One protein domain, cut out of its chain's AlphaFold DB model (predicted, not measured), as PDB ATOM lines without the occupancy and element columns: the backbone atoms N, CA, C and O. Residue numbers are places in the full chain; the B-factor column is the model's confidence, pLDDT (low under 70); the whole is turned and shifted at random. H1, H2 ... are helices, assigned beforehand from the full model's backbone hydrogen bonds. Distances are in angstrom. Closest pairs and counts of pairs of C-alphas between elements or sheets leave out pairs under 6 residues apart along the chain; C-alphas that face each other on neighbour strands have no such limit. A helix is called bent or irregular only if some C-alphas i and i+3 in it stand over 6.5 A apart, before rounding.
ATOM      1  N   TYR A  97     -15.461 -20.696 -33.648       91.88
ATOM      2  CA  TYR A  97     -16.174 -19.633 -32.926       91.88
ATOM      3  C   TYR A  97     -16.843 -18.620 -33.873       91.88
ATOM      4  O   TYR A  97     -17.851 -18.019 -33.515       91.88
ATOM      5  N   LYS A  98     -16.331 -18.470 -35.104       93.25
ATOM      6  CA  LYS A  98     -16.870 -17.554 -36.125       93.25
ATOM      7  C   LYS A  98     -18.100 -18.101 -36.852       93.25
ATOM      8  O   LYS A  98     -18.732 -17.384 -37.627       93.25
ATOM      9  N   VAL A  99     -18.435 -19.375 -36.652       96.12
ATOM     10  CA  VAL A  99     -19.602 -19.992 -37.288       96.12
ATOM     11  C   VAL A  99     -20.868 -19.476 -36.610       96.12
ATOM     12  O   VAL A  99     -20.995 -19.556 -35.391       96.12
ATOM     13  N   ASN A 100     -21.836 -18.995 -37.396       96.06
ATOM     14  CA  ASN A 100     -23.137 -18.550 -36.889       96.06
ATOM     15  C   ASN A 100     -24.001 -19.747 -36.446       96.06
ATOM     16  O   ASN A 100     -24.898 -20.202 -37.157       96.06
ATOM     17  N   SER A 101     -23.673 -20.300 -35.283       97.00
ATOM     18  CA  SER A 101     -24.345 -21.430 -34.653       97.00
ATOM     19  C   SER A 101     -24.324 -21.277 -33.133       97.00
ATOM     20  O   SER A 101     -23.539 -20.506 -32.576       97.00
ATOM     21  N   LEU A 102     -25.152 -22.053 -32.431       97.06
ATOM     22  CA  LEU A 102     -25.115 -22.098 -30.966       97.06
ATOM     23  C   LEU A 102     -23.741 -22.544 -30.442       97.06
ATOM     24  O   LEU A 102     -23.291 -22.067 -29.403       97.06
ATOM     25  N   GLU A 103     -23.079 -23.465 -31.142       96.31
ATOM     26  CA  GLU A 103     -21.739 -23.917 -30.771       96.31
ATOM     27  C   GLU A 103     -20.700 -22.804 -30.963       96.31
ATOM     28  O   GLU A 103     -19.903 -22.568 -30.055       96.31
ATOM     29  N   GLY A 104     -20.754 -22.075 -32.082       95.69
ATOM     30  CA  GLY A 104     -19.871 -20.935 -32.340       95.69
ATOM     31  C   GLY A 104     -20.060 -19.805 -31.324       95.69
ATOM     32  O   GLY A 104     -19.080 -19.287 -30.786       95.69
ATOM     33  N   LEU A 105     -21.313 -19.502 -30.954       95.94
ATOM     34  CA  LEU A 105     -21.627 -18.549 -29.885       95.94
ATOM     35  C   LEU A 105     -21.046 -18.997 -28.537       95.94
ATOM     36  O   LEU A 105     -20.385 -18.211 -27.863       95.94
ATOM     37  N   LYS A 106     -21.251 -20.264 -28.149       96.06
ATOM     38  CA  LYS A 106     -20.691 -20.810 -26.901       96.06
ATOM     39  C   LYS A 106     -19.170 -20.688 -26.884       96.06
ATOM     40  O   LYS A 106     -18.618 -20.197 -25.905       96.06
ATOM     41  N   LYS A 107     -18.500 -21.089 -27.968       95.69
ATOM     42  CA  LYS A 107     -17.039 -20.983 -28.099       95.69
ATOM     43  C   LYS A 107     -16.561 -19.536 -28.005       95.69
ATOM     44  O   LYS A 107     -15.600 -19.282 -27.288       95.69
ATOM     45  N   SER A 108     -17.258 -18.600 -28.650       95.38
ATOM     46  CA  SER A 108     -16.942 -17.168 -28.579       95.38
ATOM     47  C   SER A 108     -17.017 -16.638 -27.148       95.38
ATOM     48  O   SER A 108     -16.080 -15.997 -26.684       95.38
ATOM     49  N   VAL A 109     -18.092 -16.953 -26.417       96.12
ATOM     50  CA  VAL A 109     -18.268 -16.497 -25.029       96.12
ATOM     51  C   VAL A 109     -17.226 -17.119 -24.098       96.12
ATOM     52  O   VAL A 109     -16.622 -16.401 -23.304       96.12
ATOM     53  N   PHE A 110     -16.969 -18.428 -24.198       96.00
ATOM     54  CA  PHE A 110     -15.945 -19.077 -23.370       96.00
ATOM     55  C   PHE A 110     -14.552 -18.511 -23.639       96.00
ATOM     56  O   PHE A 110     -13.837 -18.188 -22.692       96.00
ATOM     57  N   ALA A 111     -14.188 -18.326 -24.909       96.62
ATOM     58  CA  ALA A 111     -12.911 -17.725 -25.266       96.62
ATOM     59  C   ALA A 111     -12.795 -16.287 -24.752       96.62
ATOM     60  O   ALA A 111     -11.778 -15.936 -24.158       96.62
ATOM     61  N   TRP A 112     -13.843 -15.475 -24.915       96.75
ATOM     62  CA  TRP A 112     -13.862 -14.113 -24.394       96.75
ATOM     63  C   TRP A 112     -13.631 -14.077 -22.881       96.75
ATOM     64  O   TRP A 112     -12.787 -13.313 -22.421       96.75
ATOM     65  N   VAL A 113     -14.305 -14.934 -22.108       97.25
ATOM     66  CA  VAL A 113     -14.143 -15.001 -20.646       97.25
ATOM     67  C   VAL A 113     -12.732 -15.444 -20.253       97.25
ATOM     68  O   VAL A 113     -12.103 -14.804 -19.409       97.25
ATOM     69  N   GLU A 114     -12.208 -16.515 -20.853       97.25
ATOM     70  CA  GLU A 114     -10.867 -17.014 -20.526       97.25
ATOM     71  C   GLU A 114      -9.779 -15.981 -20.837       97.25
ATOM     72  O   GLU A 114      -8.917 -15.712 -19.998       97.25
ATOM     73  N   TRP A 115      -9.839 -15.373 -22.023       97.88
ATOM     74  CA  TRP A 115      -8.855 -14.385 -22.451       97.88
ATOM     75  C   TRP A 115      -9.011 -13.047 -21.731       97.88
ATOM     76  O   TRP A 115      -8.003 -12.412 -21.438       97.88
ATOM     77  N   SER A 116     -10.228 -12.642 -21.356       96.75
ATOM     78  CA  SER A 116     -10.432 -11.447 -20.522       96.75
ATOM     79  C   SER A 116      -9.862 -11.644 -19.119       96.75
ATOM     80  O   SER A 116      -9.172 -10.768 -18.607       96.75
ATOM     81  N   ASN A 117     -10.067 -12.816 -18.508       96.75
ATOM     82  CA  ASN A 117      -9.481 -13.137 -17.203       96.75
ATOM     83  C   ASN A 117      -7.947 -13.182 -17.253       96.75
ATOM     84  O   ASN A 117      -7.283 -12.777 -16.297       96.75
ATOM     85  N   TYR A 118      -7.372 -13.669 -18.354       97.00
ATOM     86  CA  TYR A 118      -5.929 -13.602 -18.585       97.00
ATOM     87  C   TYR A 118      -5.449 -12.149 -18.716       97.00
ATOM     88  O   TYR A 118      -4.493 -11.763 -18.040       97.00
ATOM     89  N   GLY A 119      -6.147 -11.326 -19.502       95.94
ATOM     90  CA  GLY A 119      -5.824  -9.911 -19.680       95.94
ATOM     91  C   GLY A 119      -5.919  -9.102 -18.392       95.94
ATOM     92  O   GLY A 119      -5.035  -8.304 -18.108       95.94
ATOM     93  N   ILE A 120      -6.906  -9.365 -17.532       94.12
ATOM     94  CA  ILE A 120      -7.016  -8.702 -16.221       94.12
ATOM     95  C   ILE A 120      -5.785  -8.978 -15.347       94.12
ATOM     96  O   ILE A 120      -5.327  -8.083 -14.641       94.12
ATOM     97  N   GLN A 121      -5.236 -10.195 -15.398       93.56
ATOM     98  CA  GLN A 121      -4.083 -10.592 -14.584       93.56
ATOM     99  C   GLN A 121      -2.743 -10.107 -15.147       93.56
ATOM    100  O   GLN A 121      -1.802  -9.896 -14.383       93.56
ATOM    101  N   THR A 122      -2.637  -9.980 -16.471       92.12
ATOM    102  CA  THR A 122      -1.358  -9.776 -17.176       92.12
ATOM    103  C   THR A 122      -1.238  -8.425 -17.880       92.12
ATOM    104  O   THR A 122      -0.134  -8.011 -18.226       92.12
ATOM    105  N   GLY A 123      -2.360  -7.750 -18.115       92.25
ATOM    106  CA  GLY A 123      -2.473  -6.594 -18.997       92.25
ATOM    107  C   GLY A 123      -2.518  -6.919 -20.490       92.25
ATOM    108  O   GLY A 123      -2.502  -5.991 -21.291       92.25
ATOM    109  N   ASP A 124      -2.568  -8.194 -20.882       94.50
ATOM    110  CA  ASP A 124      -2.616  -8.620 -22.285       94.50
ATOM    111  C   ASP A 124      -4.050  -8.965 -22.725       94.50
ATOM    112  O   ASP A 124      -4.568 -10.054 -22.461       94.50
ATOM    113  N   PHE A 125      -4.693  -8.015 -23.408       96.06
ATOM    114  CA  PHE A 125      -6.058  -8.142 -23.927       96.06
ATOM    115  C   PHE A 125      -6.124  -8.428 -25.437       96.06
ATOM    116  O   PHE A 125      -7.223  -8.460 -25.999       96.06
ATOM    117  N   ASP A 126      -4.993  -8.671 -26.111       94.50
ATOM    118  CA  ASP A 126      -4.929  -8.737 -27.581       94.50
ATOM    119  C   ASP A 126      -5.832  -9.835 -28.159       94.50
ATOM    120  O   ASP A 126      -6.470  -9.669 -29.203       94.50
ATOM    121  N   VAL A 127      -5.918 -10.975 -27.472       95.62
ATOM    122  CA  VAL A 127      -6.784 -12.082 -27.896       95.62
ATOM    123  C   VAL A 127      -8.230 -11.864 -27.457       95.62
ATOM    124  O   VAL A 127      -9.137 -12.128 -28.241       95.62
ATOM    125  N   ALA A 128      -8.465 -11.321 -26.258       95.81
ATOM    126  CA  ALA A 128      -9.814 -11.021 -25.765       95.81
ATOM    127  C   ALA A 128     -10.560 -10.054 -26.699       95.81
ATOM    128  O   ALA A 128     -11.741 -10.256 -26.991       95.81
ATOM    129  N   ARG A 129      -9.843  -9.061 -27.245       94.94
ATOM    130  CA  ARG A 129     -10.367  -8.080 -28.206       94.94
ATOM    131  C   ARG A 129     -10.962  -8.721 -29.464       94.94
ATOM    132  O   ARG A 129     -11.867  -8.151 -30.054       94.94
ATOM    133  N   GLN A 130     -10.523  -9.915 -29.864       93.44
ATOM    134  CA  GLN A 130     -11.020 -10.588 -31.073       93.44
ATOM    135  C   GLN A 130     -12.472 -11.074 -30.955       93.44
ATOM    136  O   GLN A 130     -13.097 -11.369 -31.974       93.44
ATOM    137  N   PHE A 131     -13.003 -11.175 -29.732       94.06
ATOM    138  CA  PHE A 131     -14.377 -11.620 -29.466       94.06
ATOM    139  C   PHE A 131     -15.345 -10.460 -29.217       94.06
ATOM    140  O   PHE A 131     -16.540 -10.690 -29.040       94.06
ATOM    141  N   VAL A 132     -14.844  -9.223 -29.212       93.62
ATOM    142  CA  VAL A 132     -15.622  -8.005 -28.986       93.62
ATOM    143  C   VAL A 132     -15.659  -7.206 -30.286       93.62
ATOM    144  O   VAL A 132     -14.636  -7.004 -30.933       93.62
ATOM    145  N   SER A 133     -16.845  -6.751 -30.692       93.50
ATOM    146  CA  SER A 133     -16.964  -5.851 -31.846       93.50
ATOM    147  C   SER A 133     -16.332  -4.491 -31.540       93.50
ATOM    148  O   SER A 133     -16.532  -3.955 -30.452       93.50
ATOM    149  N   ASN A 134     -15.669  -3.881 -32.525       92.81
ATOM    150  CA  ASN A 134     -15.127  -2.520 -32.407       92.81
ATOM    151  C   ASN A 134     -16.209  -1.450 -32.160       92.81
ATOM    152  O   ASN A 134     -15.882  -0.348 -31.734       92.81
ATOM    153  N   GLU A 135     -17.483  -1.778 -32.391       96.38
ATOM    154  CA  GLU A 135     -18.624  -0.918 -32.050       96.38
ATOM    155  C   GLU A 135     -18.814  -0.756 -30.528       96.38
ATOM    156  O   GLU A 135     -19.428   0.209 -30.081       96.38
ATOM    157  N   PHE A 136     -18.282  -1.673 -29.710       95.19
ATOM    158  CA  PHE A 136     -18.295  -1.561 -28.246       95.19
ATOM    159  C   PHE A 136     -17.116  -0.713 -27.761       95.19
ATOM    160  O   PHE A 136     -16.207  -1.206 -27.094       95.19
ATOM    161  N   THR A 137     -17.122   0.571 -28.115       96.00
ATOM    162  CA  THR A 137     -15.993   1.490 -27.897       96.00
ATOM    163  C   THR A 137     -15.538   1.553 -26.439       96.00
ATOM    164  O   THR A 137     -14.342   1.492 -26.187       96.00
ATOM    165  N   GLU A 138     -16.464   1.569 -25.476       95.69
ATOM    166  CA  GLU A 138     -16.141   1.583 -24.039       95.69
ATOM    167  C   GLU A 138     -15.348   0.339 -23.590       95.69
ATOM    168  O   GLU A 138     -14.469   0.419 -22.732       95.69
ATOM    169  N   GLU A 139     -15.635  -0.830 -24.170       94.19
ATOM    170  CA  GLU A 139     -14.913  -2.074 -23.878       94.19
ATOM    171  C   GLU A 139     -13.491  -2.022 -24.440       94.19
ATOM    172  O   GLU A 139     -12.525  -2.374 -23.761       94.19
ATOM    173  N   ILE A 140     -13.369  -1.538 -25.677       95.69
ATOM    174  CA  ILE A 140     -12.097  -1.370 -26.376       95.69
ATOM    175  C   ILE A 140     -11.203  -0.382 -25.617       95.69
ATOM    176  O   ILE A 140     -10.059  -0.720 -25.303       95.69
ATOM    177  N   GLU A 141     -11.744   0.780 -25.244       95.56
ATOM    178  CA  GLU A 141     -11.055   1.793 -24.439       95.56
ATOM    179  C   GLU A 141     -10.635   1.244 -23.077       95.56
ATOM    180  O   GLU A 141      -9.530   1.521 -22.609       95.56
ATOM    181  N   ARG A 142     -11.469   0.410 -22.447       94.12
ATOM    182  CA  ARG A 142     -11.121  -0.230 -21.178       94.12
ATOM    183  C   ARG A 142      -9.954  -1.209 -21.322       94.12
ATOM    184  O   ARG A 142      -9.069  -1.226 -20.465       94.12
ATOM    185  N   TYR A 143      -9.910  -2.004 -22.390       95.69
ATOM    186  CA  TYR A 143      -8.761  -2.875 -22.668       95.69
ATOM    187  C   TYR A 143      -7.487  -2.072 -22.929       95.69
ATOM    188  O   TYR A 143      -6.429  -2.434 -22.410       95.69
ATOM    189  N   ASP A 144      -7.580  -0.966 -23.671       94.31
ATOM    190  CA  ASP A 144      -6.442  -0.069 -23.900       94.31
ATOM    191  C   ASP A 144      -5.963   0.568 -22.595       94.31
ATOM    192  O   ASP A 144      -4.760   0.596 -22.327       94.31
ATOM    193  N   TYR A 145      -6.894   1.005 -21.745       92.50
ATOM    194  CA  TYR A 145      -6.597   1.555 -20.428       92.50
ATOM    195  C   TYR A 145      -5.822   0.561 -19.558       92.50
ATOM    196  O   TYR A 145      -4.743   0.903 -19.075       92.50
ATOM    197  N   TYR A 146      -6.306  -0.675 -19.396       90.75
ATOM    198  CA  TYR A 146      -5.596  -1.678 -18.595       90.75
ATOM    199  C   TYR A 146      -4.243  -2.049 -19.199       90.75
ATOM    200  O   TYR A 146      -3.248  -2.145 -18.481       90.75
ATOM    201  N   THR A 147      -4.186  -2.216 -20.521       91.69
ATOM    202  CA  THR A 147      -2.936  -2.517 -21.228       91.69
ATOM    203  C   THR A 147      -1.900  -1.420 -20.989       91.69
ATOM    204  O   THR A 147      -0.732  -1.710 -20.723       91.69
ATOM    205  N   LYS A 148      -2.320  -0.152 -21.049       90.50
ATOM    206  CA  LYS A 148      -1.465   1.001 -20.768       90.50
ATOM    207  C   LYS A 148      -1.036   1.032 -19.303       90.50
ATOM    208  O   LYS A 148       0.157   1.130 -19.032       90.50
ATOM    209  N   LEU A 149      -1.984   0.874 -18.380       87.38
ATOM    210  CA  LEU A 149      -1.750   0.870 -16.936       87.38
ATOM    211  C   LEU A 149      -0.666  -0.143 -16.542       87.38
ATOM    212  O   LEU A 149       0.291   0.204 -15.856       87.38
ATOM    213  N   TYR A 150      -0.759  -1.378 -17.036       86.62
ATOM    214  CA  TYR A 150       0.232  -2.414 -16.742       86.62
ATOM    215  C   TYR A 150       1.593  -2.172 -17.415       86.62
ATOM    216  O   TYR A 150       2.629  -2.538 -16.860       86.62
ATOM    217  N   LYS A 151       1.622  -1.544 -18.599       85.19
ATOM    218  CA  LYS A 151       2.868  -1.230 -19.323       85.19
ATOM    219  C   LYS A 151       3.616  -0.031 -18.745       85.19
ATOM    220  O   LYS A 151       4.851   0.013 -18.833       85.19
ATOM    221  N   GLU A 152       2.892   0.949 -18.224       85.44
ATOM    222  CA  GLU A 152       3.438   2.258 -17.858       85.44
ATOM    223  C   GLU A 152       3.484   2.497 -16.347       85.44
ATOM    224  O   GLU A 152       4.328   3.272 -15.904       85.44
ATOM    225  N   GLY A 153       2.684   1.787 -15.549       74.69
ATOM    226  CA  GLY A 153       2.424   2.177 -14.164       74.69
ATOM    227  C   GLY A 153       1.082   2.911 -14.043       74.69
ATOM    228  O   GLY A 153       0.551   3.412 -15.037       74.69
TER     229      GLY A 153
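AT A GLANCE: This is residues 97 to 153 of the 156 residues of an uncharacterized protein of Rothia aeria (UniProt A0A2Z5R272). Two long helices, H1 and H3, run the same way and draw together toward their last residues like a narrow V, and the short helix H2 sits in the gap between them, on H1 and toward one face of the V. The whole is a flat piece that spans 41 by 22 by 11 A, with residues 133 to 138, of which 137 and 138 belong to H3, sticking out. The printed part has 57 residues with three named helices, in the order H1, H2, H3 along the chain, and no named strand; its class is all helix. It is only just compact, close to loose, with a radius of gyration of the C-alphas of 12.2 A.

HOW THE PARTS SIT: Start from the longest helix, H1, residues 102 to 122. Look next at H2, residues 128 to 131, which touches H1 with 11 pairs of C-alphas within 8 A; the closest are those of Trp 115 and Ala 128, 4.8 A apart. Then go to H3, residues 137 to 152, which is close to H2 but not clearly touching it: the closest C-alphas, of Arg 129 and Ile 140, are 7.2 A apart. H3 is also close to H1 but not clearly touching, with the closest C-alphas, of Thr 122 and Tyr 150, 7.5 A apart. The lines of H1 and H3 stand at a shallow tilt of 31 degrees and run the same way, and their centres are 17.2 A apart. In H1 and H3 every O i to N i+4 pair is within hydrogen-bond range; H2 is too short for such a pair, and its one O i to N i+3 pair is within range.

IN THESE COORDINATES: Find C-alpha 102 at (-25.115, -22.098, -30.966); from there H1 runs 30.1 A to C-alpha 122 at (-1.358, -9.776, -17.176). H2 begins at Ala 128 and ends at Phe 131, 5.9 A from first to last C-alpha. H3 begins at Thr 137 and runs 21.9 A from first to last C-alpha, and you reach its end at C-alpha 152 at (3.438, 2.258, -17.858). The helices are neither bent nor irregular.

THE WHOLE: The two C-alphas farthest apart are those of Ser 101 and Gly 153, at 41.2 A, while the first and last printed C-alphas, of Tyr 97 and Gly 153, are 34.3 A apart. The printed part has no cut. Both links, H1 to H2 and H2 to H3, are tight, with 5 residues each. Residues 133 to 138, of which 137 and 138 belong to H3, stand free. The mean pLDDT of the printed part of this model is 94.0, and no printed residue is under 70.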